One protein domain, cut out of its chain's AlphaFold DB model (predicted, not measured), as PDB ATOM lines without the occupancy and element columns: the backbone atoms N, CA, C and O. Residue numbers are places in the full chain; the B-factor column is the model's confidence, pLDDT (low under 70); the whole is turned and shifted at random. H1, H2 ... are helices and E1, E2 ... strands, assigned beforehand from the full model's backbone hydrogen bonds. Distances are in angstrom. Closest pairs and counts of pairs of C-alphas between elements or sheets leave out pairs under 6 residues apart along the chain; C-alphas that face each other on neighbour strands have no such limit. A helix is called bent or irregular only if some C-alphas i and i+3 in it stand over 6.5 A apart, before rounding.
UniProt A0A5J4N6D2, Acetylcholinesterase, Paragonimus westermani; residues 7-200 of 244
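AT A GLANCE: This is residues 7 to 200 of the 244 residues of the protein "Acetylcholinesterase" of Paragonimus westermani (UniProt A0A5J4N6D2). A long helix, H6, bent between its arms, is the spine; a narrow two-stranded sheet, E1 and E2, packs on arm H6b, while H3 and H4 pack on arm H6a and H5 on H4. Three of the links, H1 to H2, H3 to H4 and H6 to E2, are long loops, and residues 7 to 12 of H1 stick out freely. The printed part has 194 residues with six named helices and two strands, in the order H1 H2 E1 H3 H4 H5 H6 E2; the sheet, E1 = E2, is parallel. Under half of the residues are in named elements, and the class is mostly helix. The whole is only just loose, close to compact, with a radius of gyration of the C-alphas of 19.7 A and spans of 57 by 43 by 41 A.

HOW THE PARTS SIT: E1, residues 56 to 61, and E2, residues 177 to 182, are parallel neighbours at 17 degrees; N 58 and O 178 are 2.9 A apart and N 182 and O 60 2.8 A, within hydrogen-bond range. With H3, residues 66 to 73, H4, residues 91 to 101, H5, residues 110 to 123, and H6, residues 133 to 163, between them, they form a strand-helix-strand unit, two parallel neighbour strands joined through helices. By its hydrogen bonds H6 was assigned as one helix, but it is bent: C-alphas 148 and 151 are 7.2 A apart, and arms H6a, 133 to 148, and H6b, 151 to 163, stand at a steep tilt of 40 degrees. H6b is irregular, with C-alphas 160 and 163 6.8 A apart. The closest C-alphas of E1 and H6b, Tyr 58 and Ala 157, are 7.1 A apart. H6a touches H4 at a shallow tilt of 16 degrees, the same way; their closest C-alphas, Val 101 and Ser 144, are 6.2 A apart. With residues 141 to 145 alone H6a touches H3, closest at the C-alphas of Ser 66 and Glu 141, 5.5 A. H4 and H5 only just touch, with 3 pairs of C-alphas within 8 A, the closest Arg 99 and Val 117 at 6.5 A. H1, residues 7 to 14, and H2, residues 41 to 45, touch no helix. Every O i to N i+4 pair is within hydrogen-bond range in H1, H2, H3, H4 and H6a; H5 has 9 of 10 and H6b 8 of 9.

IN THESE COORDINATES: H1 begins at C-alpha 7, (87.362, 206.954, 293.797). H6a measures 22.5 A, H5 19.4 A, E1 17.3 A, E2 16.3 A, H6b 15.4 A and H4 15.1 A. E2 ends at C-alpha 182, (87.235, 244.075, 301.606).

THE WHOLE: The farthest C-alphas, Asn 77 and Gly 168, are 58.8 A apart. The printed part has no cut. The links H1 to H2, H3 to H4 and H6 to E2 are long. Residues 162 to 174 are under 70 in pLDDT; the mean of the printed part is 87.5.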
ATOM      1  N   ASN A   7      86.541 207.012 292.587       97.19
ATOM      2  CA  ASN A   7      87.362 206.954 293.797       97.19
ATOM      3  C   ASN A   7      88.842 206.741 293.468       97.19
ATOM      4  O   ASN A   7      89.675 207.465 293.989       97.19
ATOM      5  N   GLU A   8      89.170 205.846 292.529       96.44
ATOM      6  CA  GLU A   8      90.564 205.671 292.094       96.44
ATOM      7  C   GLU A   8      91.156 206.957 291.497       96.44
ATOM      8  O   GLU A   8      92.355 207.200 291.621       96.44
ATOM      9  N   LEU A   9      90.337 207.775 290.827       94.81
ATOM     10  CA  LEU A   9      90.779 209.062 290.285       94.81
ATOM     11  C   LEU A   9      90.984 210.107 291.389       94.81
ATOM     12  O   LEU A   9      91.943 210.870 291.309       94.81
ATOM     13  N   LEU A  10      90.116 210.136 292.404       93.56
ATOM     14  CA  LEU A  10      90.244 211.035 293.555       93.56
ATOM     15  C   LEU A  10      91.449 210.667 294.427       93.56
ATOM     16  O   LEU A  10      92.245 211.540 294.749       93.56
ATOM     17  N   ASP A  11      91.655 209.380 294.707       94.06
ATOM     18  CA  ASP A  11      92.812 208.905 295.473       94.06
ATOM     19  C   ASP A  11      94.129 209.266 294.764       94.06
ATOM     20  O   ASP A  11      95.099 209.693 295.392       94.06
ATOM     21  N   ALA A  12      94.162 209.132 293.432       92.62
ATOM     22  CA  ALA A  12      95.315 209.533 292.633       92.62
ATOM     23  C   ALA A  12      95.527 211.054 292.638       92.62
ATOM     24  O   ALA A  12      96.669 211.495 292.723       92.62
ATOM     25  N   HIS A  13      94.453 211.847 292.562       91.69
ATOM     26  CA  HIS A  13      94.513 213.306 292.681       91.69
ATOM     27  C   HIS A  13      95.081 213.732 294.039       91.69
ATOM     28  O   HIS A  13      95.983 214.566 294.096       91.69
ATOM     29  N   ASP A  14      94.608 213.127 295.125       88.00
ATOM     30  CA  ASP A  14      95.037 213.482 296.475       88.00
ATOM     31  C   ASP A  14      96.510 213.118 296.719       88.00
ATOM     32  O   ASP A  14      97.229 213.837 297.412       88.00
ATOM     33  N   ALA A  15      97.000 212.059 296.069       89.94
ATOM     34  CA  ALA A  15      98.413 211.685 296.084       89.94
ATOM     35  C   ALA A  15      99.330 212.642 295.292       89.94
ATOM     36  O   ALA A  15     100.549 212.557 295.438       89.94
ATOM     37  N   MET A  16      98.784 213.537 294.455       89.00
ATOM     38  CA  MET A  16      99.581 214.520 293.704       89.00
ATOM     39  C   MET A  16      99.960 215.749 294.530       89.00
ATOM     40  O   MET A  16     100.843 216.493 294.108       89.00
ATOM     41  N   PHE A  17      99.304 216.002 295.668       83.88
ATOM     42  CA  PHE A  17      99.620 217.168 296.490       83.88
ATOM     43  C   PHE A  17     101.040 217.086 297.044       83.88
ATOM     44  O   PHE A  17     101.375 216.152 297.770       83.88
ATOM     45  N   ASP A  18     101.849 218.107 296.756       82.38
ATOM     46  CA  ASP A  18     103.156 218.283 297.379       82.38
ATOM     47  C   ASP A  18     102.988 218.850 298.803       82.38
ATOM     48  O   ASP A  18     102.600 220.015 298.956       82.38
ATOM     49  N   PRO A  19     103.317 218.085 299.865       78.00
ATOM     50  CA  PRO A  19     103.235 218.572 301.239       78.00
ATOM     51  C   PRO A  19     104.181 219.745 301.523       78.00
ATOM     52  O   PRO A  19     103.994 220.435 302.527       78.00
ATOM     53  N   ALA A  20     105.198 219.961 300.682       77.25
ATOM     54  CA  ALA A  20     106.142 221.066 300.777       77.25
ATOM     55  C   ALA A  20     105.681 222.328 300.032       77.25
ATOM     56  O   ALA A  20     106.287 223.382 300.228       77.25
ATOM     57  N   SER A  21     104.606 222.269 299.239       81.38
ATOM     58  CA  SER A  21     104.068 223.432 298.526       81.38
ATOM     59  C   SER A  21     103.236 224.322 299.452       81.38
ATOM     60  O   SER A  21     102.594 223.845 300.394       81.38
ATOM     61  N   TYR A  22     103.291 225.637 299.242       84.69
ATOM     62  CA  TYR A  22     102.408 226.592 299.916       84.69
ATOM     63  C   TYR A  22     100.999 226.586 299.297       84.69
ATOM     64  O   TYR A  22     100.004 226.631 300.021       84.69
ATOM     65  N   PHE A  23     100.921 226.492 297.970       82.88
ATOM     66  CA  PHE A  23      99.680 226.464 297.207       82.88
ATOM     67  C   PHE A  23      99.883 225.602 295.959       82.88
ATOM     68  O   PHE A  23     100.684 225.944 295.090       82.88
ATOM     69  N   PHE A  24      99.147 224.494 295.858       84.19
ATOM     70  CA  PHE A  24      99.270 223.559 294.743       84.19
ATOM     71  C   PHE A  24      97.908 223.251 294.132       84.19
ATOM     72  O   PHE A  24      96.966 222.886 294.834       84.19
ATOM     73  N   VAL A  25      97.827 223.368 292.807       87.94
ATOM     74  CA  VAL A  25      96.656 222.983 292.017       87.94
ATOM     75  C   VAL A  25      97.094 221.839 291.100       87.94
ATOM     76  O   VAL A  25      97.815 222.109 290.143       87.94
ATOM     77  N   PRO A  26      96.687 220.579 291.358       88.31
ATOM     78  CA  PRO A  26      97.157 219.424 290.583       88.31
ATOM     79  C   PRO A  26      96.829 219.489 289.085       88.31
ATOM     80  O   PRO A  26      97.610 219.034 288.253       88.31
ATOM     81  N   PHE A  27      95.679 220.074 288.737       90.81
ATOM     82  CA  PHE A  27      95.210 220.218 287.357       90.81
ATOM     83  C   PHE A  27      94.775 221.667 287.078       90.81
ATOM     84  O   PHE A  27      93.576 221.958 287.073       90.81
ATOM     85  N   PRO A  28      95.722 222.604 286.885       91.12
ATOM     86  CA  PRO A  28      95.390 223.983 286.551       91.12
ATOM     87  C   PRO A  28      94.943 224.090 285.080       91.12
ATOM     88  O   PRO A  28      95.207 223.182 284.283       91.12
ATOM     89  N   PRO A  29      94.299 225.200 284.672       92.62
ATOM     90  CA  PRO A  29      94.133 225.516 283.258       92.62
ATOM     91  C   PRO A  29      95.479 225.470 282.525       92.62
ATOM     92  O   PRO A  29      96.486 225.960 283.034       92.62
ATOM     93  N   VAL A  30      95.491 224.899 281.321       92.81
ATOM     94  CA  VAL A  30      96.698 224.771 280.494       92.81
ATOM     95  C   VAL A  30      96.623 225.689 279.280       92.81
ATOM     96  O   VAL A  30      95.542 225.948 278.749       92.81
ATOM     97  N   LEU A  31      97.783 226.161 278.825       92.56
ATOM     98  CA  LEU A  31      97.918 226.877 277.559       92.56
ATOM     99  C   LEU A  31      97.749 225.889 276.398       92.56
ATOM    100  O   LEU A  31      98.708 225.289 275.920       92.56
ATOM    101  N   ASP A  32      96.499 225.679 275.994       91.38
ATOM    102  CA  ASP A  32      96.092 224.706 274.976       91.38
ATOM    103  C   ASP A  32      96.118 225.266 273.546       91.38
ATOM    104  O   ASP A  32      95.862 224.531 272.590       91.38
ATOM    105  N   ASN A  33      96.406 226.564 273.395       88.50
ATOM    106  CA  ASN A  33      96.307 227.305 272.138       88.50
ATOM    107  C   ASN A  33      94.923 227.172 271.465       88.50
ATOM    108  O   ASN A  33      94.797 227.276 270.243       88.50
ATOM    109  N   HIS A  34      93.880 226.918 272.261       90.94
ATOM    110  CA  HIS A  34      92.506 226.760 271.801       90.94
ATOM    111  C   HIS A  34      91.551 227.590 272.660       90.94
ATOM    112  O   HIS A  34      91.041 228.604 272.180       90.94
ATOM    113  N   PHE A  35      91.334 227.217 273.926       91.81
ATOM    114  CA  PHE A  35      90.588 228.056 274.865       91.81
ATOM    115  C   PHE A  35      91.436 229.242 275.342       91.81
ATOM    116  O   PHE A  35      90.953 230.375 275.352       91.81
ATOM    117  N   LEU A  36      92.705 228.995 275.692       91.50
ATOM    118  CA  LEU A  36      93.701 230.029 275.974       91.50
ATOM    119  C   LEU A  36      94.620 230.161 274.750       91.50
ATOM    120  O   LEU A  36      95.555 229.370 274.609       91.50
ATOM    121  N   PRO A  37      94.389 231.144 273.858       90.00
ATOM    122  CA  PRO A  37      95.129 231.293 272.604       90.00
ATOM    123  C   PRO A  37      96.504 231.944 272.836       90.00
ATOM    124  O   PRO A  37      96.837 232.958 272.231       90.00
ATOM    125  N   TYR A  38      97.288 231.406 273.767       89.81
ATOM    126  CA  TYR A  38      98.615 231.896 274.116       89.81
ATOM    127  C   TYR A  38      99.604 230.735 274.079       89.81
ATOM    128  O   TYR A  38      99.381 229.706 274.703       89.81
ATOM    129  N   GLU A  39     100.713 230.911 273.368       88.31
ATOM    130  CA  GLU A  39     101.725 229.858 273.183       88.31
ATOM    131  C   GLU A  39     102.585 229.617 274.432       88.31
ATOM    132  O   GLU A  39     103.177 228.554 274.589       88.31
ATOM    133  N   ASN A  40     102.717 230.629 275.292       89.62
ATOM    134  CA  ASN A  40     103.513 230.580 276.514       89.62
ATOM    135  C   ASN A  40     103.061 231.659 277.510       89.62
ATOM    136  O   ASN A  40     102.319 232.584 277.164       89.62
ATOM    137  N   GLU A  41     103.543 231.557 278.748       86.00
ATOM    138  CA  GLU A  41     103.188 232.469 279.839       86.00
ATOM    139  C   GLU A  41     103.551 233.926 279.545       86.00
ATOM    140  O   GLU A  41     102.782 234.828 279.864       86.00
ATOM    141  N   HIS A  42     104.676 234.179 278.871       85.75
ATOM    142  CA  HIS A  42     105.064 235.537 278.493       85.75
ATOM    143  C   HIS A  42     104.039 236.167 277.533       85.75
ATOM    144  O   HIS A  42     103.684 237.335 277.675       85.75
ATOM    145  N   ARG A  43     103.493 235.399 276.579       84.94
ATOM    146  CA  ARG A  43     102.389 235.856 275.716       84.94
ATOM    147  C   ARG A  43     101.098 236.079 276.503       84.94
ATOM    148  O   ARG A  43     100.403 237.055 276.231       84.94
ATOM    149  N   LEU A  44     100.787 235.211 277.469       85.38
ATOM    150  CA  LEU A  44      99.627 235.385 278.349       85.38
ATOM    151  C   LEU A  44      99.732 236.688 279.153       85.38
ATOM    152  O   LEU A  44      98.764 237.440 279.215       85.38
ATOM    153  N   GLN A  45     100.914 236.997 279.693       81.69
ATOM    154  CA  GLN A  45     101.183 238.234 280.435       81.69
ATOM    155  C   GLN A  45     101.014 239.492 279.577       81.69
ATOM    156  O   GLN A  45     100.612 240.529 280.094       81.69
ATOM    157  N   GLN A  46     101.264 239.399 278.267       78.75
ATOM    158  CA  GLN A  46     100.972 240.484 277.327       78.75
ATOM    159  C   GLN A  46      99.479 240.661 277.074       78.75
ATOM    160  O   GLN A  46      99.112 241.650 276.464       78.75
ATOM    161  N   MET A  47      98.624 239.708 277.456       79.56
ATOM    162  CA  MET A  47      97.167 239.853 277.444       79.56
ATOM    163  C   MET A  47      96.557 240.305 276.094       79.56
ATOM    164  O   MET A  47      95.433 240.798 276.041       79.56
ATOM    165  N   LEU A  48      97.242 240.039 274.974       77.75
ATOM    166  CA  LEU A  48      96.887 240.540 273.634       77.75
ATOM    167  C   LEU A  48      95.520 240.069 273.114       77.75
ATOM    168  O   LEU A  48      94.915 240.727 272.268       77.75
ATOM    169  N   HIS A  49      95.044 238.917 273.588       80.75
ATOM    170  CA  HIS A  49      93.753 238.353 273.199       80.75
ATOM    171  C   HIS A  49      92.607 238.733 274.148       80.75
ATOM    172  O   HIS A  49      91.474 238.316 273.901       80.75
ATOM    173  N   LEU A  50      92.856 239.549 275.184       78.81
ATOM    174  CA  LEU A  50      91.791 240.070 276.040       78.81
ATOM    175  C   LEU A  50      90.854 240.969 275.230       78.81
ATOM    176  O   LEU A  50      91.261 241.954 274.616       78.81
ATOM    177  N   LYS A  51      89.564 240.635 275.263       78.88
ATOM    178  CA  LYS A  51      88.489 241.404 274.623       78.88
ATOM    179  C   LYS A  51      87.400 241.722 275.646       78.88
ATOM    180  O   LYS A  51      86.287 241.212 275.515       78.88
ATOM    181  N   PRO A  52      87.713 242.494 276.699       76.31
ATOM    182  CA  PRO A  52      86.714 242.829 277.694       76.31
ATOM    183  C   PRO A  52      85.612 243.692 277.060       76.31
ATOM    184  O   PRO A  52      85.870 244.522 276.185       76.31
ATOM    185  N   THR A  53      84.371 243.475 277.488       78.69
ATOM    186  CA  THR A  53      83.197 244.235 277.044       78.69
ATOM    187  C   THR A  53      82.383 244.646 278.262       78.69
ATOM    188  O   THR A  53      82.025 243.783 279.059       78.69
ATOM    189  N   GLY A  54      82.052 245.933 278.378       84.06
ATOM    190  CA  GLY A  54      81.339 246.475 279.540       84.06
ATOM    191  C   GLY A  54      82.265 246.865 280.694       84.06
ATOM    192  O   GLY A  54      83.483 246.725 280.604       84.06
ATOM    193  N   ALA A  55      81.681 247.408 281.761       90.38
ATOM    194  CA  ALA A  55      82.424 247.711 282.978       90.38
ATOM    195  C   ALA A  55      82.902 246.416 283.656       90.38
ATOM    196  O   ALA A  55      82.248 245.377 283.552       90.38
ATOM    197  N   LEU A  56      84.034 246.481 284.355       92.38
ATOM    198  CA  LEU A  56      84.603 245.365 285.112       92.38
ATOM    199  C   LEU A  56      84.735 245.748 286.585       92.38
ATOM    200  O   LEU A  56      85.106 246.876 286.906       92.38
ATOM    201  N   MET A  57      84.461 244.799 287.476       95.50
ATOM    202  CA  MET A  57      84.659 244.948 288.913       95.50
ATOM    203  C   MET A  57      85.648 243.887 289.383       95.50
ATOM    204  O   MET A  57      85.461 242.701 289.118       95.50
ATOM    205  N   TYR A  58      86.690 244.331 290.075       96.56
ATOM    206  CA  TYR A  58      87.674 243.487 290.740       96.56
ATOM    207  C   TYR A  58      87.600 243.717 292.247       96.56
ATOM    208  O   TYR A  58      87.225 244.798 292.709       96.56
ATOM    209  N   GLY A  59      87.985 242.705 293.011       97.44
ATOM    210  CA  GLY A  59      87.992 242.759 294.461       97.44
ATOM    211  C   GLY A  59      89.098 241.891 295.026       97.44
ATOM    212  O   GLY A  59      89.460 240.885 294.419       97.44
ATOM    213  N   VAL A  60      89.625 242.303 296.173       98.62
ATOM    214  CA  VAL A  60      90.516 241.495 297.011       98.62
ATOM    215  C   VAL A  60      90.146 241.681 298.474       98.62
ATOM    216  O   VAL A  60      89.583 242.706 298.859       98.62
ATOM    217  N   ASN A  61      90.504 240.723 299.310       98.62
ATOM    218  CA  ASN A  61      90.403 240.834 300.756       98.62
ATOM    219  C   ASN A  61      91.691 241.417 301.342       98.62
ATOM    220  O   ASN A  61      92.766 241.372 300.741       98.62
ATOM    221  N   LYS A  62      91.604 241.974 302.552       98.44
ATOM    222  CA  LYS A  62      92.779 242.535 303.228       98.44
ATOM    223  C   LYS A  62      93.862 241.484 303.468       98.44
ATOM    224  O   LYS A  62      95.034 241.815 303.303       98.44
ATOM    225  N   ASN A  63      93.476 240.261 303.838       98.38
ATOM    226  CA  ASN A  63      94.398 239.195 304.216       98.38
ATOM    227  C   ASN A  63      94.165 237.914 303.389       98.38
ATOM    228  O   ASN A  63      93.801 236.869 303.921       98.38
ATOM    229  N   GLU A  64      94.346 237.988 302.071       98.38
ATOM    230  CA  GLU A  64      94.137 236.869 301.133       98.38
ATOM    231  C   GLU A  64      95.005 235.638 301.442       98.38
ATOM    232  O   GLU A  64      94.570 234.492 301.347       98.38
ATOM    233  N   GLY A  65      96.252 235.860 301.844       97.00
ATOM    234  CA  GLY A  65      97.230 234.802 302.060       97.00
ATOM    235  C   GLY A  65      96.983 233.962 303.311       97.00
ATOM    236  O   GLY A  65      97.420 232.809 303.383       97.00
ATOM    237  N   SER A  66      96.276 234.509 304.305       95.88
ATOM    238  CA  SER A  66      96.227 233.947 305.660       95.88
ATOM    239  C   SER A  66      95.581 232.563 305.734       95.88
ATOM    240  O   SER A  66      96.072 231.707 306.475       95.88
ATOM    241  N   TYR A  67      94.546 232.304 304.926       93.62
ATOM    242  CA  TYR A  67      93.909 230.989 304.828       93.62
ATOM    243  C   TYR A  67      94.926 229.914 304.432       93.62
ATOM    244  O   TYR A  67      95.072 228.900 305.105       93.62
ATOM    245  N   PHE A  68      95.712 230.164 303.392       94.12
ATOM    246  CA  PHE A  68      96.702 229.212 302.891       94.12
ATOM    247  C   PHE A  68      97.884 229.044 303.850       94.12
ATOM    248  O   PHE A  68      98.395 227.939 304.015       94.12
ATOM    249  N   LEU A  69      98.277 230.109 304.556       94.31
ATOM    250  CA  LEU A  69      99.298 230.027 305.604       94.31
ATOM    251  C   LEU A  69      98.861 229.122 306.767       94.31
ATOM    252  O   LEU A  69      99.696 228.396 307.311       94.31
ATOM    253  N   LEU A  70      97.569 229.108 307.129       91.50
ATOM    254  CA  LEU A  70      97.046 228.154 308.117       91.50
ATOM    255  C   LEU A  70      97.242 226.710 307.652       91.50
ATOM    256  O   LEU A  70      97.750 225.897 308.418       91.50
ATOM    257  N   TYR A  71      96.867 226.403 306.409       88.12
ATOM    258  CA  TYR A  71      96.982 225.049 305.856       88.12
ATOM    259  C   TYR A  71      98.444 224.620 305.689       88.12
ATOM    260  O   TYR A  71      98.780 223.470 305.966       88.12
ATOM    261  N   ALA A  72      99.321 225.541 305.288       90.12
ATOM    262  CA  ALA A  72     100.731 225.248 305.069       90.12
ATOM    263  C   ALA A  72     101.506 225.030 306.381       90.12
ATOM    264  O   ALA A  72     102.393 224.173 306.434       90.12
ATOM    265  N   PHE A  73     101.198 225.796 307.436       90.62
ATOM    266  CA  PHE A  73     102.072 225.901 308.614       90.62
ATOM    267  C   PHE A  73     101.419 225.543 309.950       90.62
ATOM    268  O   PHE A  73     102.125 225.385 310.948       90.62
ATOM    269  N   VAL A  74     100.096 225.390 310.011       87.38
ATOM    270  CA  VAL A  74      99.388 225.080 311.256       87.38
ATOM    271  C   VAL A  74      98.726 223.712 311.146       87.38
ATOM    272  O   VAL A  74      97.997 223.420 310.205       87.38
ATOM    273  N   LYS A  75      98.932 222.854 312.148       80.00
ATOM    274  CA  LYS A  75      98.225 221.566 312.228       80.00
ATOM    275  C   LYS A  75      96.715 221.799 312.393       80.00
ATOM    276  O   LYS A  75      96.319 222.683 313.146       80.00
ATOM    277  N   THR A  76      95.879 220.987 311.747       71.00
ATOM    278  CA  THR A  76      94.404 221.139 311.706       71.00
ATOM    279  C   THR A  76      93.742 221.239 313.081       71.00
ATOM    280  O   THR A  76      92.874 222.075 313.304       71.00
ATOM    281  N   ASN A  77      94.214 220.462 314.058       73.44
ATOM    282  CA  ASN A  77      93.734 220.506 315.444       73.44
ATOM    283  C   ASN A  77      94.061 221.812 316.197       73.44
ATOM    284  O   ASN A  77      93.699 221.966 317.359       73.44
ATOM    285  N   ASN A  78      94.785 222.728 315.560       75.94
ATOM    286  CA  ASN A  78      95.374 223.920 316.149       75.94
ATOM    287  C   ASN A  78      94.907 225.216 315.468       75.94
ATOM    288  O   ASN A  78      95.508 226.265 315.720       75.94
ATOM    289  N   TRP A  79      93.876 225.134 314.621       77.88
ATOM    290  CA  TRP A  79      93.341 226.248 313.833       77.88
ATOM    291  C   TRP A  79      92.378 227.159 314.594       77.88
ATOM    292  O   TRP A  79      92.075 228.233 314.099       77.88
ATOM    293  N   HIS A  80      91.910 226.778 315.781       76.44
ATOM    294  CA  HIS A  80      90.957 227.575 316.559       76.44
ATOM    295  C   HIS A  80      91.602 228.243 317.778       76.44
ATOM    296  O   HIS A  80      92.592 227.746 318.326       76.44
ATOM    297  N   GLY A  81      90.995 229.349 318.218       73.25
ATOM    298  CA  GLY A  81      91.341 230.068 319.447       73.25
ATOM    299  C   GLY A  81      92.205 231.314 319.243       73.25
ATOM    300  O   GLY A  81      92.514 231.711 318.120       73.25
ATOM    301  N   ASP A  82      92.629 231.914 320.357       70.44
ATOM    302  CA  ASP A  82      93.241 233.253 320.422       70.44
ATOM    303  C   ASP A  82      94.726 233.287 320.027       70.44
ATOM    304  O   ASP A  82      95.538 234.012 320.604       70.44
ATOM    305  N   LYS A  83      95.127 232.485 319.038       83.12
ATOM    306  CA  LYS A  83      96.493 232.567 318.518       83.12
ATOM    307  C   LYS A  83      96.663 233.878 317.760       83.12
ATOM    308  O   LYS A  83      95.870 234.226 316.885       83.12
ATOM    309  N   THR A  84      97.741 234.581 318.074       85.69
ATOM    310  CA  THR A  84      98.069 235.895 317.507       85.69
ATOM    311  C   THR A  84      99.173 235.835 316.453       85.69
ATOM    312  O   THR A  84      99.529 236.868 315.902       85.69
ATOM    313  N   GLN A  85      99.721 234.649 316.168       90.44
ATOM    314  CA  GLN A  85     100.829 234.469 315.227       90.44
ATOM    315  C   GLN A  85     100.943 233.021 314.719       90.44
ATOM    316  O   GLN A  85     100.377 232.092 315.308       90.44
ATOM    317  N   LEU A  86     101.712 232.832 313.645       93.06
ATOM    318  CA  LEU A  86     102.153 231.534 313.137       93.06
ATOM    319  C   LEU A  86     103.156 230.865 314.100       93.06
ATOM    320  O   LEU A  86     103.818 231.553 314.884       93.06
ATOM    321  N   PRO A  87     103.304 229.525 314.056       91.38
ATOM    322  CA  PRO A  87     104.223 228.771 314.914       91.38
ATOM    323  C   PRO A  87     105.687 228.892 314.446       91.38
ATOM    324  O   PRO A  87     106.343 227.900 314.151       91.38
ATOM    325  N   ILE A  88     106.188 230.122 314.372       92.19
ATOM    326  CA  ILE A  88     107.562 230.470 314.000       92.19
ATOM    327  C   ILE A  88     108.348 230.669 315.295       92.19
ATOM    328  O   ILE A  88     107.949 231.494 316.116       92.19
ATOM    329  N   ALA A  89     109.444 229.934 315.505       92.50
ATOM    330  CA  ALA A  89     110.223 230.067 316.739       92.50
ATOM    331  C   ALA A  89     111.400 231.039 316.596       92.50
ATOM    332  O   ALA A  89     111.813 231.663 317.572       92.50
ATOM    333  N   ASN A  90     111.964 231.160 315.395       94.38
ATOM    334  CA  ASN A  90     113.167 231.946 315.145       94.38
ATOM    335  C   ASN A  90     113.242 232.429 313.683       94.38
ATOM    336  O   ASN A  90     112.386 232.112 312.856       94.38
ATOM    337  N   ARG A  91     114.286 233.205 313.363       93.94
ATOM    338  CA  ARG A  91     114.458 233.790 312.028       93.94
ATOM    339  C   ARG A  91     114.697 232.746 310.935       93.94
ATOM    340  O   ARG A  91     114.263 232.970 309.812       93.94
ATOM    341  N   GLU A  92     115.354 231.632 311.243       94.50
ATOM    342  CA  GLU A  92     115.567 230.560 310.264       94.50
ATOM    343  C   GLU A  92     114.247 229.859 309.925       94.50
ATOM    344  O   GLU A  92     113.948 229.657 308.751       94.50
ATOM    345  N   ASP A  93     113.400 229.588 310.923       94.88
ATOM    346  CA  ASP A  93     112.052 229.049 310.692       94.88
ATOM    347  C   ASP A  93     111.227 229.980 309.795       94.88
ATOM    348  O   ASP A  93     110.561 229.526 308.864       94.88
ATOM    349  N   TYR A  94     111.293 231.292 310.049       95.38
ATOM    350  CA  TYR A  94     110.636 232.301 309.219       95.38
ATOM    351  C   TYR A  94     111.152 232.272 307.772       95.38
ATOM    352  O   TYR A  94     110.346 232.249 306.844       95.38
ATOM    353  N   LEU A  95     112.471 232.221 307.561       94.75
ATOM    354  CA  LEU A  95     113.059 232.162 306.220       94.75
ATOM    355  C   LEU A  95     112.693 230.863 305.487       94.75
ATOM    356  O   LEU A  95     112.436 230.899 304.286       94.75
ATOM    357  N   ASN A  96     112.585 229.741 306.199       92.81
ATOM    358  CA  ASN A  96     112.074 228.485 305.645       92.81
ATOM    359  C   ASN A  96     110.597 228.590 305.245       92.81
ATOM    360  O   ASN A  96     110.213 228.132 304.168       92.81
ATOM    361  N   CYS A  97     109.770 229.246 306.062       94.56
ATOM    362  CA  CYS A  97     108.387 229.541 305.689       94.56
ATOM    363  C   CYS A  97     108.325 230.452 304.455       94.56
ATOM    364  O   CYS A  97     107.522 230.210 303.558       94.56
ATOM    365  N   LEU A  98     109.195 231.463 304.370       95.25
ATOM    366  CA  LEU A  98     109.257 232.370 303.227       95.25
ATOM    367  C   LEU A  98     109.670 231.640 301.941       95.25
ATOM    368  O   LEU A  98     109.019 231.824 300.915       95.25
ATOM    369  N   ARG A  99     110.685 230.766 301.989       93.62
ATOM    370  CA  ARG A  99     111.069 229.904 300.851       93.62
ATOM    371  C   ARG A  99     109.879 229.094 300.345       93.62
ATOM    372  O   ARG A  99     109.653 229.038 299.139       93.62
ATOM    373  N   ARG A 100     109.065 228.562 301.262       92.69
ATOM    374  CA  ARG A 100     107.841 227.833 300.921       92.69
ATOM    375  C   ARG A 100     106.789 228.716 300.263       92.69
ATOM    376  O   ARG A 100     106.254 228.331 299.237       92.69
ATOM    377  N   VAL A 101     106.511 229.896 300.821       94.38
ATOM    378  CA  VAL A 101     105.543 230.861 300.257       94.38
ATOM    379  C   VAL A 101     105.943 231.322 298.852       94.38
ATOM    380  O   VAL A 101     105.079 231.599 298.019       94.38
ATOM    381  N   LEU A 102     107.245 231.398 298.576       92.44
ATOM    382  CA  LEU A 102     107.785 231.756 297.266       92.44
ATOM    383  C   LEU A 102     107.877 230.567 296.292       92.44
ATOM    384  O   LEU A 102     108.253 230.783 295.142       92.44
ATOM    385  N   ASP A 103     107.509 229.355 296.725       88.81
ATOM    386  CA  ASP A 103     107.677 228.087 296.000       88.81
ATOM    387  C   ASP A 103     109.141 227.808 295.585       88.81
ATOM    388  O   ASP A 103     109.413 227.285 294.509       88.81
ATOM    389  N   LEU A 104     110.100 228.148 296.457       88.81
ATOM    390  CA  LEU A 104     111.549 227.990 296.230       88.81
ATOM    391  C   LEU A 104     112.173 226.812 297.003       88.81
ATOM    392  O   LEU A 104     113.388 226.641 296.990       88.81
ATOM    393  N   ASN A 105     111.373 226.008 297.709       79.19
ATOM    394  CA  ASN A 105     111.874 224.920 298.565       79.19
ATOM    395  C   ASN A 105     112.593 223.798 297.806       79.19
ATOM    396  O   ASN A 105     113.464 223.149 298.374       79.19
ATOM    397  N   ASN A 106     112.191 223.561 296.557       75.31
ATOM    398  CA  ASN A 106     112.678 222.462 295.724       75.31
ATOM    399  C   ASN A 106     113.614 222.961 294.605       75.31
ATOM    400  O   ASN A 106     113.822 222.248 293.628       75.31
ATOM    401  N   ASP A 107     114.114 224.197 294.697       75.69
ATOM    402  CA  ASP A 107     115.000 224.774 293.683       75.69
ATOM    403  C   ASP A 107     116.467 224.435 293.993       75.69
ATOM    404  O   ASP A 107     116.987 224.762 295.063       75.69
ATOM    405  N   ASP A 108     117.139 223.797 293.035       75.62
ATOM    406  CA  ASP A 108     118.529 223.351 293.148       75.62
ATOM    407  C   ASP A 108     119.559 224.489 292.969       75.62
ATOM    408  O   ASP A 108     120.765 224.233 293.001       75.62
ATOM    409  N   ASN A 109     119.128 225.746 292.774       85.81
ATOM    410  CA  ASN A 109     120.018 226.888 292.533       85.81
ATOM    411  C   ASN A 109     120.046 227.917 293.689       85.81
ATOM    412  O   ASN A 109     119.487 229.017 293.573       85.81
ATOM    413  N   PRO A 110     120.750 227.620 294.802       85.88
ATOM    414  CA  PRO A 110     120.821 228.507 295.965       85.88
ATOM    415  C   PRO A 110     121.478 229.862 295.668       85.88
ATOM    416  O   PRO A 110     121.199 230.839 296.362       85.88
ATOM    417  N   GLU A 111     122.324 229.953 294.636       88.12
ATOM    418  CA  GLU A 111     122.967 231.210 294.234       88.12
ATOM    419  C   GLU A 111     121.956 232.242 293.715       88.12
ATOM    420  O   GLU A 111     122.199 233.443 293.823       88.12
ATOM    421  N   ILE A 112     120.811 231.789 293.191       86.38
ATOM    422  CA  ILE A 112     119.727 232.653 292.708       86.38
ATOM    423  C   ILE A 112     118.625 232.788 293.762       86.38
ATOM    424  O   ILE A 112     118.132 233.894 294.008       86.38
ATOM    425  N   THR A 113     118.236 231.685 294.404       89.88
ATOM    426  CA  THR A 113     117.082 231.685 295.311       89.88
ATOM    427  C   THR A 113     117.363 232.375 296.638       89.88
ATOM    428  O   THR A 113     116.499 233.097 297.138       89.88
ATOM    429  N   GLU A 114     118.570 232.252 297.195       90.75
ATOM    430  CA  GLU A 114     118.886 232.869 298.486       90.75
ATOM    431  C   GLU A 114     118.899 234.412 298.418       90.75
ATOM    432  O   GLU A 114     118.280 235.046 299.286       90.75
ATOM    433  N   PRO A 115     119.500 235.057 297.393       93.25
ATOM    434  CA  PRO A 115     119.346 236.496 297.195       93.25
ATOM    435  C   PRO A 115     117.893 236.929 297.003       93.25
ATOM    436  O   PRO A 115     117.507 237.959 297.550       93.25
ATOM    437  N   LEU A 116     117.076 236.152 296.281       92.81
ATOM    438  CA  LEU A 116     115.660 236.466 296.072       92.81
ATOM    439  C   LEU A 116     114.884 236.457 297.396       92.81
ATOM    440  O   LEU A 116     114.181 237.419 297.697       92.81
ATOM    441  N   VAL A 117     115.066 235.424 298.222       94.88
ATOM    442  CA  VAL A 117     114.450 235.328 299.558       94.88
ATOM    443  C   VAL A 117     114.860 236.517 300.428       94.88
ATOM    444  O   VAL A 117     114.011 237.143 301.058       94.88
ATOM    445  N   ARG A 118     116.154 236.863 300.452       93.69
ATOM    446  CA  ARG A 118     116.667 238.001 301.235       93.69
ATOM    447  C   ARG A 118     116.165 239.344 300.721       93.69
ATOM    448  O   ARG A 118     115.855 240.213 301.531       93.69
ATOM    449  N   TYR A 119     116.086 239.517 299.406       95.12
ATOM    450  CA  TYR A 119     115.561 240.734 298.804       95.12
ATOM    451  C   TYR A 119     114.078 240.899 299.131       95.12
ATOM    452  O   TYR A 119     113.681 241.966 299.587       95.12
ATOM    453  N   THR A 120     113.273 239.843 298.990       95.69
ATOM    454  CA  THR A 120     111.856 239.879 299.370       95.69
ATOM    455  C   THR A 120     111.685 240.172 300.863       95.69
ATOM    456  O   THR A 120     110.901 241.052 301.210       95.69
ATOM    457  N   ASP A 121     112.455 239.520 301.744       94.50
ATOM    458  CA  ASP A 121     112.448 239.812 303.187       94.50
ATOM    459  C   ASP A 121     112.726 241.298 303.466       94.50
ATOM    460  O   ASP A 121     111.995 241.939 304.218       94.50
ATOM    461  N   PHE A 122     113.738 241.863 302.801       93.62
ATOM    462  CA  PHE A 122     114.125 243.269 302.924       93.62
ATOM    463  C   PHE A 122     113.048 244.241 302.416       93.62
ATOM    464  O   PHE A 122     112.819 245.271 303.051       93.62
ATOM    465  N   GLN A 123     112.401 243.939 301.282       94.50
ATOM    466  CA  GLN A 123     111.362 244.795 300.690       94.50
ATOM    467  C   GLN A 123     110.111 244.891 301.569       94.50
ATOM    468  O   GLN A 123     109.478 245.941 301.620       94.50
ATOM    469  N   TYR A 124     109.769 243.806 302.268       94.38
ATOM    470  CA  TYR A 124     108.591 243.726 303.136       94.38
ATOM    471  C   TYR A 124     108.906 243.981 304.625       94.38
ATOM    472  O   TYR A 124     108.033 243.854 305.491       94.38
ATOM    473  N   GLU A 125     110.150 244.327 304.960       88.12
ATOM    474  CA  GLU A 125     110.550 244.698 306.318       88.12
ATOM    475  C   GLU A 125     110.011 246.084 306.685       88.12
ATOM    476  O   GLU A 125     110.147 247.055 305.942       88.12
ATOM    477  N   THR A 126     109.416 246.188 307.876       79.56
ATOM    478  CA  THR A 126     108.993 247.477 308.427       79.56
ATOM    479  C   THR A 126     110.041 247.943 309.430       79.56
ATOM    480  O   THR A 126     110.090 247.472 310.558       79.56
ATOM    481  N   TYR A 127     110.867 248.912 309.035       81.75
ATOM    482  CA  TYR A 127     112.000 249.398 309.839       81.75
ATOM    483  C   TYR A 127     111.612 250.289 311.032       81.75
ATOM    484  O   TYR A 127     112.479 250.907 311.650       81.75
ATOM    485  N   THR A 128     110.323 250.399 311.361       84.38
ATOM    486  CA  THR A 128     109.855 251.206 312.499       84.38
ATOM    487  C   THR A 128     110.075 250.508 313.840       84.38
ATOM    488  O   THR A 128     110.227 251.186 314.857       84.38
ATOM    489  N   HIS A 129     110.133 249.172 313.856       83.94
ATOM    490  CA  HIS A 129     110.320 248.361 315.059       83.94
ATOM    491  C   HIS A 129     111.236 247.166 314.784       83.94
ATOM    492  O   HIS A 129     111.412 246.749 313.643       83.94
ATOM    493  N   LEU A 130     111.828 246.607 315.844       86.38
ATOM    494  CA  LEU A 130     112.584 245.362 315.724       86.38
ATOM    495  C   LEU A 130     111.645 244.200 315.363       86.38
ATOM    496  O   LEU A 130     110.521 244.158 315.875       86.38
ATOM    497  N   PRO A 131     112.109 243.228 314.554       87.12
ATOM    498  CA  PRO A 131     111.322 242.048 314.235       87.12
ATOM    499  C   PRO A 131     110.873 241.287 315.486       87.12
ATOM    500  O   PRO A 131     111.637 241.072 316.428       87.12
ATOM    501  N   SER A 132     109.627 240.838 315.453       90.44
ATOM    502  CA  SER A 132     108.986 239.975 316.434       90.44
ATOM    503  C   SER A 132     108.318 238.790 315.733       90.44
ATOM    504  O   SER A 132     108.167 238.760 314.510       90.44
ATOM    505  N   LEU A 133     107.868 237.810 316.514       90.56
ATOM    506  CA  LEU A 133     107.141 236.655 315.983       90.56
ATOM    507  C   LEU A 133     105.826 237.064 315.283       90.56
ATOM    508  O   LEU A 133     105.477 236.516 314.232       90.56
ATOM    509  N   ALA A 134     105.133 238.071 315.823       91.00
ATOM    510  CA  ALA A 134     103.934 238.641 315.220       91.00
ATOM    511  C   ALA A 134     104.256 239.355 313.899       91.00
ATOM    512  O   ALA A 134     103.615 239.078 312.890       91.00
ATOM    513  N   SER A 135     105.312 240.176 313.856       92.31
ATOM    514  CA  SER A 135     105.674 240.890 312.622       92.31
ATOM    515  C   SER A 135     106.134 239.947 311.505       92.31
ATOM    516  O   SER A 135     105.909 240.235 310.335       92.31
ATOM    517  N   TRP A 136     106.760 238.807 311.827       95.00
ATOM    518  CA  TRP A 136     107.055 237.775 310.823       95.00
ATOM    519  C   TRP A 136     105.791 237.113 310.277       95.00
ATOM    520  O   TRP A 136     105.725 236.819 309.087       95.00
ATOM    521  N   THR A 137     104.777 236.915 311.122       95.06
ATOM    522  CA  THR A 137     103.473 236.406 310.678       95.06
ATOM    523  C   THR A 137     102.788 237.391 309.741       95.06
ATOM    524  O   THR A 137     102.387 237.007 308.647       95.06
ATOM    525  N   GLU A 138     102.709 238.661 310.140       94.56
ATOM    526  CA  GLU A 138     102.152 239.739 309.316       94.56
ATOM    527  C   GLU A 138     102.891 239.857 307.982       94.56
ATOM    528  O   GLU A 138     102.274 239.988 306.931       94.56
ATOM    529  N   ARG A 139     104.223 239.742 307.996       95.62
ATOM    530  CA  ARG A 139     105.024 239.798 306.775       95.62
ATOM    531  C   ARG A 139     104.764 238.628 305.835       95.62
ATOM    532  O   ARG A 139     104.589 238.856 304.640       95.62
ATOM    533  N   LEU A 140     104.747 237.396 306.350       96.62
ATOM    534  CA  LEU A 140     104.414 236.227 305.531       96.62
ATOM    535  C   LEU A 140     103.023 236.377 304.928       96.62
ATOM    536  O   LEU A 140     102.854 236.063 303.757       96.62
ATOM    537  N   GLU A 141     102.061 236.884 305.700       96.75
ATOM    538  CA  GLU A 141     100.706 237.169 305.234       96.75
ATOM    539  C   GLU A 141     100.702 238.192 304.094       96.75
ATOM    540  O   GLU A 141     100.176 237.882 303.027       96.75
ATOM    541  N   MET A 142     101.363 239.343 304.251       97.12
ATOM    542  CA  MET A 142     101.451 240.360 303.197       97.12
ATOM    543  C   MET A 142     102.095 239.821 301.914       97.12
ATOM    544  O   MET A 142     101.521 239.964 300.837       97.12
ATOM    545  N   ILE A 143     103.252 239.153 302.018       97.50
ATOM    546  CA  ILE A 143     103.957 238.573 300.861       97.50
ATOM    547  C   ILE A 143     103.065 237.549 300.152       97.50
ATOM    548  O   ILE A 143     102.953 237.535 298.926       97.50
ATOM    549  N   SER A 144     102.428 236.686 300.937       97.06
ATOM    550  CA  SER A 144     101.540 235.626 300.476       97.06
ATOM    551  C   SER A 144     100.303 236.182 299.754       97.06
ATOM    552  O   SER A 144      99.986 235.724 298.651       97.06
ATOM    553  N   SER A 145      99.665 237.203 300.334       97.94
ATOM    554  CA  SER A 145      98.547 237.958 299.761       97.94
ATOM    555  C   SER A 145      98.916 238.627 298.439       97.94
ATOM    556  O   SER A 145      98.213 238.469 297.437       97.94
ATOM    557  N   ASP A 146     100.028 239.358 298.426       97.75
ATOM    558  CA  ASP A 146     100.484 240.121 297.270       97.75
ATOM    559  C   ASP A 146     100.837 239.214 296.101       97.75
ATOM    560  O   ASP A 146     100.323 239.398 294.994       97.75
ATOM    561  N   ARG A 147     101.667 238.196 296.357       94.69
ATOM    562  CA  ARG A 147     102.122 237.242 295.344       94.69
ATOM    563  C   ARG A 147     100.951 236.522 294.683       94.69
ATOM    564  O   ARG A 147     100.930 236.409 293.458       94.69
ATOM    565  N   SER A 148     100.014 236.023 295.487       94.00
ATOM    566  CA  SER A 148      99.038 235.027 295.028       94.00
ATOM    567  C   SER A 148      97.724 235.649 294.552       94.00
ATOM    568  O   SER A 148      97.082 235.092 293.668       94.00
ATOM    569  N   PHE A 149      97.337 236.815 295.087       96.75
ATOM    570  CA  PHE A 149      96.018 237.407 294.834       96.75
ATOM    571  C   PHE A 149      96.085 238.887 294.463       96.75
ATOM    572  O   PHE A 149      95.623 239.264 293.382       96.75
ATOM    573  N   LYS A 150      96.681 239.742 295.306       98.06
ATOM    574  CA  LYS A 150      96.577 241.198 295.120       98.06
ATOM    575  C   LYS A 150      97.325 241.684 293.884       98.06
ATOM    576  O   LYS A 150      96.714 242.319 293.023       98.06
ATOM    577  N   CYS A 151      98.612 241.363 293.732       96.31
ATOM    578  CA  CYS A 151      99.383 241.824 292.576       96.31
ATOM    579  C   CYS A 151      98.845 241.274 291.243       96.31
ATOM    580  O   CYS A 151      98.702 242.075 290.318       96.31
ATOM    581  N   PRO A 152      98.511 239.972 291.095       93.94
ATOM    582  CA  PRO A 152      97.883 239.466 289.872       93.94
ATOM    583  C   PRO A 152      96.560 240.169 289.533       93.94
ATOM    584  O   PRO A 152      96.353 240.555 288.381       93.94
ATOM    585  N   THR A 153      95.701 240.411 290.528       95.94
ATOM    586  CA  THR A 153      94.405 241.085 290.325       95.94
ATOM    587  C   THR A 153      94.588 242.543 289.900       95.94
ATOM    588  O   THR A 153      93.949 242.999 288.951       95.94
ATOM    589  N   ILE A 154      95.519 243.270 290.527       94.06
ATOM    590  CA  ILE A 154      95.859 244.654 290.155       94.06
ATOM    591  C   ILE A 154      96.483 244.711 288.755       94.06
ATOM    592  O   ILE A 154      96.141 245.599 287.971       94.06
ATOM    593  N   LYS A 155      97.358 243.758 288.402       90.44
ATOM    594  CA  LYS A 155      97.930 243.649 287.049       90.44
ATOM    595  C   LYS A 155      96.835 243.444 286.009       90.44
ATOM    596  O   LYS A 155      96.825 244.152 285.012       90.44
ATOM    597  N   MET A 156      95.881 242.549 286.263       88.38
ATOM    598  CA  MET A 156      94.737 242.336 285.373       88.38
ATOM    599  C   MET A 156      93.880 243.605 285.231       88.38
ATOM    600  O   MET A 156      93.575 244.022 284.114       88.38
ATOM    601  N   ALA A 157      93.556 244.274 286.342       89.94
ATOM    602  CA  ALA A 157      92.813 245.537 286.340       89.94
ATOM    603  C   ALA A 157      93.548 246.661 285.572       89.94
ATOM    604  O   ALA A 157      92.935 247.447 284.847       89.94
ATOM    605  N   THR A 158      94.876 246.714 285.676       86.56
ATOM    606  CA  THR A 158      95.722 247.670 284.943       86.56
ATOM    607  C   THR A 158      95.771 247.336 283.453       86.56
ATOM    608  O   THR A 158      95.567 248.195 282.595       86.56
ATOM    609  N   ALA A 159      95.936 246.059 283.122       82.75
ATOM    610  CA  ALA A 159      96.051 245.598 281.750       82.75
ATOM    611  C   ALA A 159      94.794 245.877 280.908       82.75
ATOM    612  O   ALA A 159      94.908 246.148 279.708       82.75
ATOM    613  N   VAL A 160      93.605 245.859 281.523       81.00
ATOM    614  CA  VAL A 160      92.344 246.217 280.851       81.00
ATOM    615  C   VAL A 160      92.104 247.731 280.748       81.00
ATOM    616  O   VAL A 160      91.297 248.156 279.921       81.00
ATOM    617  N   THR A 161      92.789 248.560 281.548       79.50
ATOM    618  CA  THR A 161      92.601 250.025 281.562       79.50
ATOM    619  C   THR A 161      93.639 250.791 280.741       79.50
ATOM    620  O   THR A 161      93.273 251.768 280.079       79.50
ATOM    621  N   SER A 162      94.911 250.377 280.750       65.25
ATOM    622  CA  SER A 162      96.025 251.184 280.227       65.25
ATOM    623  C   SER A 162      96.955 250.474 279.232       65.25
ATOM    624  O   SER A 162      97.393 251.125 278.281       65.25
ATOM    625  N   GLU A 163      97.244 249.176 279.383       57.19
ATOM    626  CA  GLU A 163      98.415 248.559 278.721       57.19
ATOM    627  C   GLU A 163      98.135 247.865 277.374       57.19
ATOM    628  O   GLU A 163      98.987 247.888 276.490       57.19
ATOM    629  N   ASN A 164      96.931 247.333 277.132       53.94
ATOM    630  CA  ASN A 164      96.622 246.570 275.906       53.94
ATOM    631  C   ASN A 164      96.029 247.387 274.756       53.94
ATOM    632  O   ASN A 164      95.323 246.868 273.886       53.94
ATOM    633  N   ARG A 165      96.319 248.688 274.714       55.72
ATOM    634  CA  ARG A 165      95.958 249.532 273.572       55.72
ATOM    635  C   ARG A 165      96.828 249.160 272.375       55.72
ATOM    636  O   ARG A 165      97.854 249.784 272.125       55.72
ATOM    637  N   ILE A 166      96.390 248.150 271.620       51.62
ATOM    638  CA  ILE A 166      96.928 247.806 270.303       51.62
ATOM    639  C   ILE A 166      97.024 249.100 269.485       51.62
ATOM    640  O   ILE A 166      96.015 249.742 269.166       51.62
ATOM    641  N   SER A 167      98.261 249.496 269.187       46.12
ATOM    642  CA  SER A 167      98.581 250.635 268.338       46.12
ATOM    643  C   SER A 167      97.908 250.436 266.978       46.12
ATOM    644  O   SER A 167      98.267 249.531 266.229       46.12
ATOM    645  N   GLY A 168      96.877 251.233 266.685       49.16
ATOM    646  CA  GLY A 168      96.221 251.224 265.374       49.16
ATOM    647  C   GLY A 168      94.728 251.538 265.367       49.16
ATOM    648  O   GLY A 168      94.237 252.021 264.352       49.16
ATOM    649  N   ASN A 169      93.999 251.351 266.475       46.81
ATOM    650  CA  ASN A 169      92.557 251.622 266.504       46.81
ATOM    651  C   ASN A 169      92.177 252.627 267.601       46.81
ATOM    652  O   ASN A 169      92.071 252.298 268.780       46.81
ATOM    653  N   ARG A 170      91.911 253.876 267.194       44.78
ATOM    654  CA  ARG A 170      91.500 255.025 268.034       44.78
ATOM    655  C   ARG A 170      90.114 254.873 268.706       44.78
ATOM    656  O   ARG A 170      89.501 255.870 269.073       44.78
ATOM    657  N   ARG A 171      89.594 253.650 268.855       46.19
ATOM    658  CA  ARG A 171      88.289 253.338 269.471       46.19
ATOM    659  C   ARG A 171      88.375 252.328 270.622       46.19
ATOM    660  O   ARG A 171      87.371 251.710 270.955       46.19
ATOM    661  N   ALA A 172      89.538 252.156 271.247       52.03
ATOM    662  CA  ALA A 172      89.611 251.445 272.521       52.03
ATOM    663  C   ALA A 172      88.967 252.322 273.611       52.03
ATOM    664  O   ALA A 172      89.644 253.147 274.233       52.03
ATOM    665  N   GLN A 173      87.643 252.200 273.778       55.69
ATOM    666  CA  GLN A 173      86.945 252.688 274.966       55.69
ATOM    667  C   GLN A 173      87.686 252.123 276.177       55.69
ATOM    668  O   GLN A 173      87.766 250.908 276.337       55.69
ATOM    669  N   THR A 174      88.277 252.996 276.990       63.59
ATOM    670  CA  THR A 174      88.733 252.598 278.321       63.59
ATOM    671  C   THR A 174      87.490 252.140 279.068       63.59
ATOM    672  O   THR A 174      86.558 252.924 279.240       63.59
ATOM    673  N   LEU A 175      87.439 250.857 279.417       73.88
ATOM    674  CA  LEU A 175      86.307 250.302 280.142       73.88
ATOM    675  C   LEU A 175      86.331 250.833 281.577       73.88
ATOM    676  O   LEU A 175      87.416 250.915 282.160       73.88
ATOM    677  N   PRO A 176      85.175 251.197 282.159       88.06
ATOM    678  CA  PRO A 176      85.108 251.501 283.577       88.06
ATOM    679  C   PRO A 176      85.592 250.292 284.375       88.06
ATOM    680  O   PRO A 176      85.111 249.175 284.176       88.06
ATOM    681  N   VAL A 177      86.560 250.520 285.257       91.50
ATOM    682  CA  VAL A 177      87.046 249.509 286.189       91.50
ATOM    683  C   VAL A 177      86.781 249.984 287.603       91.50
ATOM    684  O   VAL A 177      87.237 251.054 288.004       91.50
ATOM    685  N   TYR A 178      86.048 249.166 288.347       95.56
ATOM    686  CA  TYR A 178      85.792 249.325 289.768       95.56
ATOM    687  C   TYR A 178      86.681 248.346 290.523       95.56
ATOM    688  O   TYR A 178      86.806 247.185 290.137       95.56
ATOM    689  N   PHE A 179      87.312 248.812 291.591       96.81
ATOM    690  CA  PHE A 179      88.178 247.987 292.422       96.81
ATOM    691  C   PHE A 179      87.822 248.223 293.884       96.81
ATOM    692  O   PHE A 179      87.701 249.378 294.297       96.81
ATOM    693  N   TYR A 180      87.666 247.157 294.664       97.81
ATOM    694  CA  TYR A 180      87.469 247.254 296.109       97.81
ATOM    695  C   TYR A 180      88.469 246.384 296.877       97.81
ATOM    696  O   TYR A 180      88.916 245.348 296.393       97.81
ATOM    697  N   GLU A 181      88.792 246.802 298.101       98.44
ATOM    698  CA  GLU A 181      89.438 245.944 299.094       98.44
ATOM    699  C   GLU A 181      88.460 245.710 300.249       98.44
ATOM    700  O   GLU A 181      88.023 246.655 300.910       98.44
ATOM    701  N   PHE A 182      88.097 244.453 300.495       98.62
ATOM    702  CA  PHE A 182      87.235 244.075 301.606       98.62
ATOM    703  C   PHE A 182      88.070 243.868 302.872       98.62
ATOM    704  O   PHE A 182      88.952 243.011 302.932       98.62
ATOM    705  N   GLN A 183      87.802 244.670 303.903       98.12
ATOM    706  CA  GLN A 183      88.632 244.714 305.111       98.12
ATOM    707  C   GLN A 183      87.931 244.232 306.382       98.12
ATOM    708  O   GLN A 183      88.580 244.138 307.422       98.12
ATOM    709  N   HIS A 184      86.636 243.912 306.331       98.31
ATOM    710  CA  HIS A 184      85.885 243.540 307.530       98.31
ATOM    711  C   HIS A 184      86.107 242.075 307.913       98.31
ATOM    712  O   HIS A 184      85.818 241.176 307.132       98.31
ATOM    713  N   ARG A 185      86.559 241.833 309.146       97.12
ATOM    714  CA  ARG A 185      86.624 240.491 309.731       97.12
ATOM    715  C   ARG A 185      85.360 240.231 310.539       97.12
ATOM    716  O   ARG A 185      85.081 240.969 311.483       97.12
ATOM    717  N   THR A 186      84.657 239.147 310.224       97.25
ATOM    718  CA  THR A 186      83.466 238.737 310.970       97.25
ATOM    719  C   THR A 186      83.778 238.528 312.451       97.25
ATOM    720  O   THR A 186      84.690 237.776 312.795       97.25
ATOM    721  N   GLN A 187      83.021 239.174 313.341       95.50
ATOM    722  CA  GLN A 187      83.364 239.217 314.772       95.50
ATOM    723  C   GLN A 187      83.328 237.844 315.451       95.50
ATOM    724  O   GLN A 187      84.114 237.566 316.351       95.50
ATOM    725  N   SER A 188      82.402 236.987 315.032       94.44
ATOM    726  CA  SER A 188      82.167 235.676 315.639       94.44
ATOM    727  C   SER A 188      82.988 234.548 315.007       94.44
ATOM    728  O   SER A 188      82.854 233.389 315.417       94.44
ATOM    729  N   VAL A 189      83.811 234.857 314.001       92.44
ATOM    730  CA  VAL A 189      84.584 233.850 313.281       92.44
ATOM    731  C   VAL A 189      85.648 233.238 314.193       92.44
ATOM    732  O   VAL A 189      86.361 233.940 314.905       92.44
ATOM    733  N   GLN A 190      85.770 231.912 314.169       90.56
ATOM    734  CA  GLN A 190      86.577 231.148 315.135       90.56
ATOM    735  C   GLN A 190      88.030 230.910 314.688       90.56
ATOM    736  O   GLN A 190      88.711 230.028 315.220       90.56
ATOM    737  N   TRP A 191      88.499 231.649 313.683       92.12
ATOM    738  CA  TRP A 191      89.891 231.583 313.231       92.12
ATOM    739  C   TRP A 191      90.812 232.381 314.154       92.12
ATOM    740  O   TRP A 191      90.342 233.284 314.844       92.12
ATOM    741  N   PRO A 192      92.131 232.146 314.122       92.31
ATOM    742  CA  PRO A 192      93.088 232.919 314.899       92.31
ATOM    743  C   PRO A 192      93.032 234.402 314.536       92.31
ATOM    744  O   PRO A 192      92.826 234.744 313.369       92.31
ATOM    745  N   ALA A 193      93.238 235.289 315.507       91.38
ATOM    746  CA  ALA A 193      93.072 236.732 315.312       91.38
ATOM    747  C   ALA A 193      93.969 237.296 314.194       91.38
ATOM    748  O   ALA A 193      93.527 238.144 313.420       91.38
ATOM    749  N   TRP A 194      95.193 236.771 314.055       92.81
ATOM    750  CA  TRP A 194      96.166 237.220 313.048       92.81
ATOM    751  C   TRP A 194      95.713 237.007 311.604       92.81
ATOM    752  O   TRP A 194      96.224 237.654 310.699       92.81
ATOM    753  N   THR A 195      94.757 236.107 311.377       94.81
ATOM    754  CA  THR A 195      94.301 235.779 310.022       94.81
ATOM    755  C   THR A 195      93.509 236.909 309.371       94.81
ATOM    756  O   THR A 195      93.375 236.929 308.149       94.81
ATOM    757  N   GLY A 196      93.010 237.858 310.172       95.50
ATOM    758  CA  GLY A 196      92.347 239.055 309.673       95.50
ATOM    759  C   GLY A 196      91.153 238.729 308.776       95.50
ATOM    760  O   GLY A 196      90.298 237.919 309.146       95.50
ATOM    761  N   THR A 197      91.090 239.373 307.616       97.12
ATOM    762  CA  THR A 197      90.013 239.210 306.633       97.12
ATOM    763  C   THR A 197      90.464 238.239 305.551       97.12
ATOM    764  O   THR A 197      91.074 238.648 304.564       97.12
ATOM    765  N   MET A 198      90.226 236.950 305.800       96.62
ATOM    766  CA  MET A 198      90.770 235.854 304.994       96.62
ATOM    767  C   MET A 198      90.142 235.768 303.600       96.62
ATOM    768  O   MET A 198      89.018 236.224 303.385       96.62
ATOM    769  N   HIS A 199      90.835 235.102 302.679       97.81
ATOM    770  CA  HIS A 199      90.317 234.732 301.361       97.81
ATOM    771  C   HIS A 199      88.924 234.081 301.425       97.81
ATOM    772  O   HIS A 199      88.711 233.135 302.189       97.81
ATOM    773  N   GLY A 200      87.983 234.593 300.626       97.12
ATOM    774  CA  GLY A 200      86.623 234.066 300.473       97.12
ATOM    775  C   GLY A 200      85.595 234.504 301.527       97.12
ATOM    776  O   GLY A 200      84.417 234.179 301.384       97.12
TER     777      GLY A 200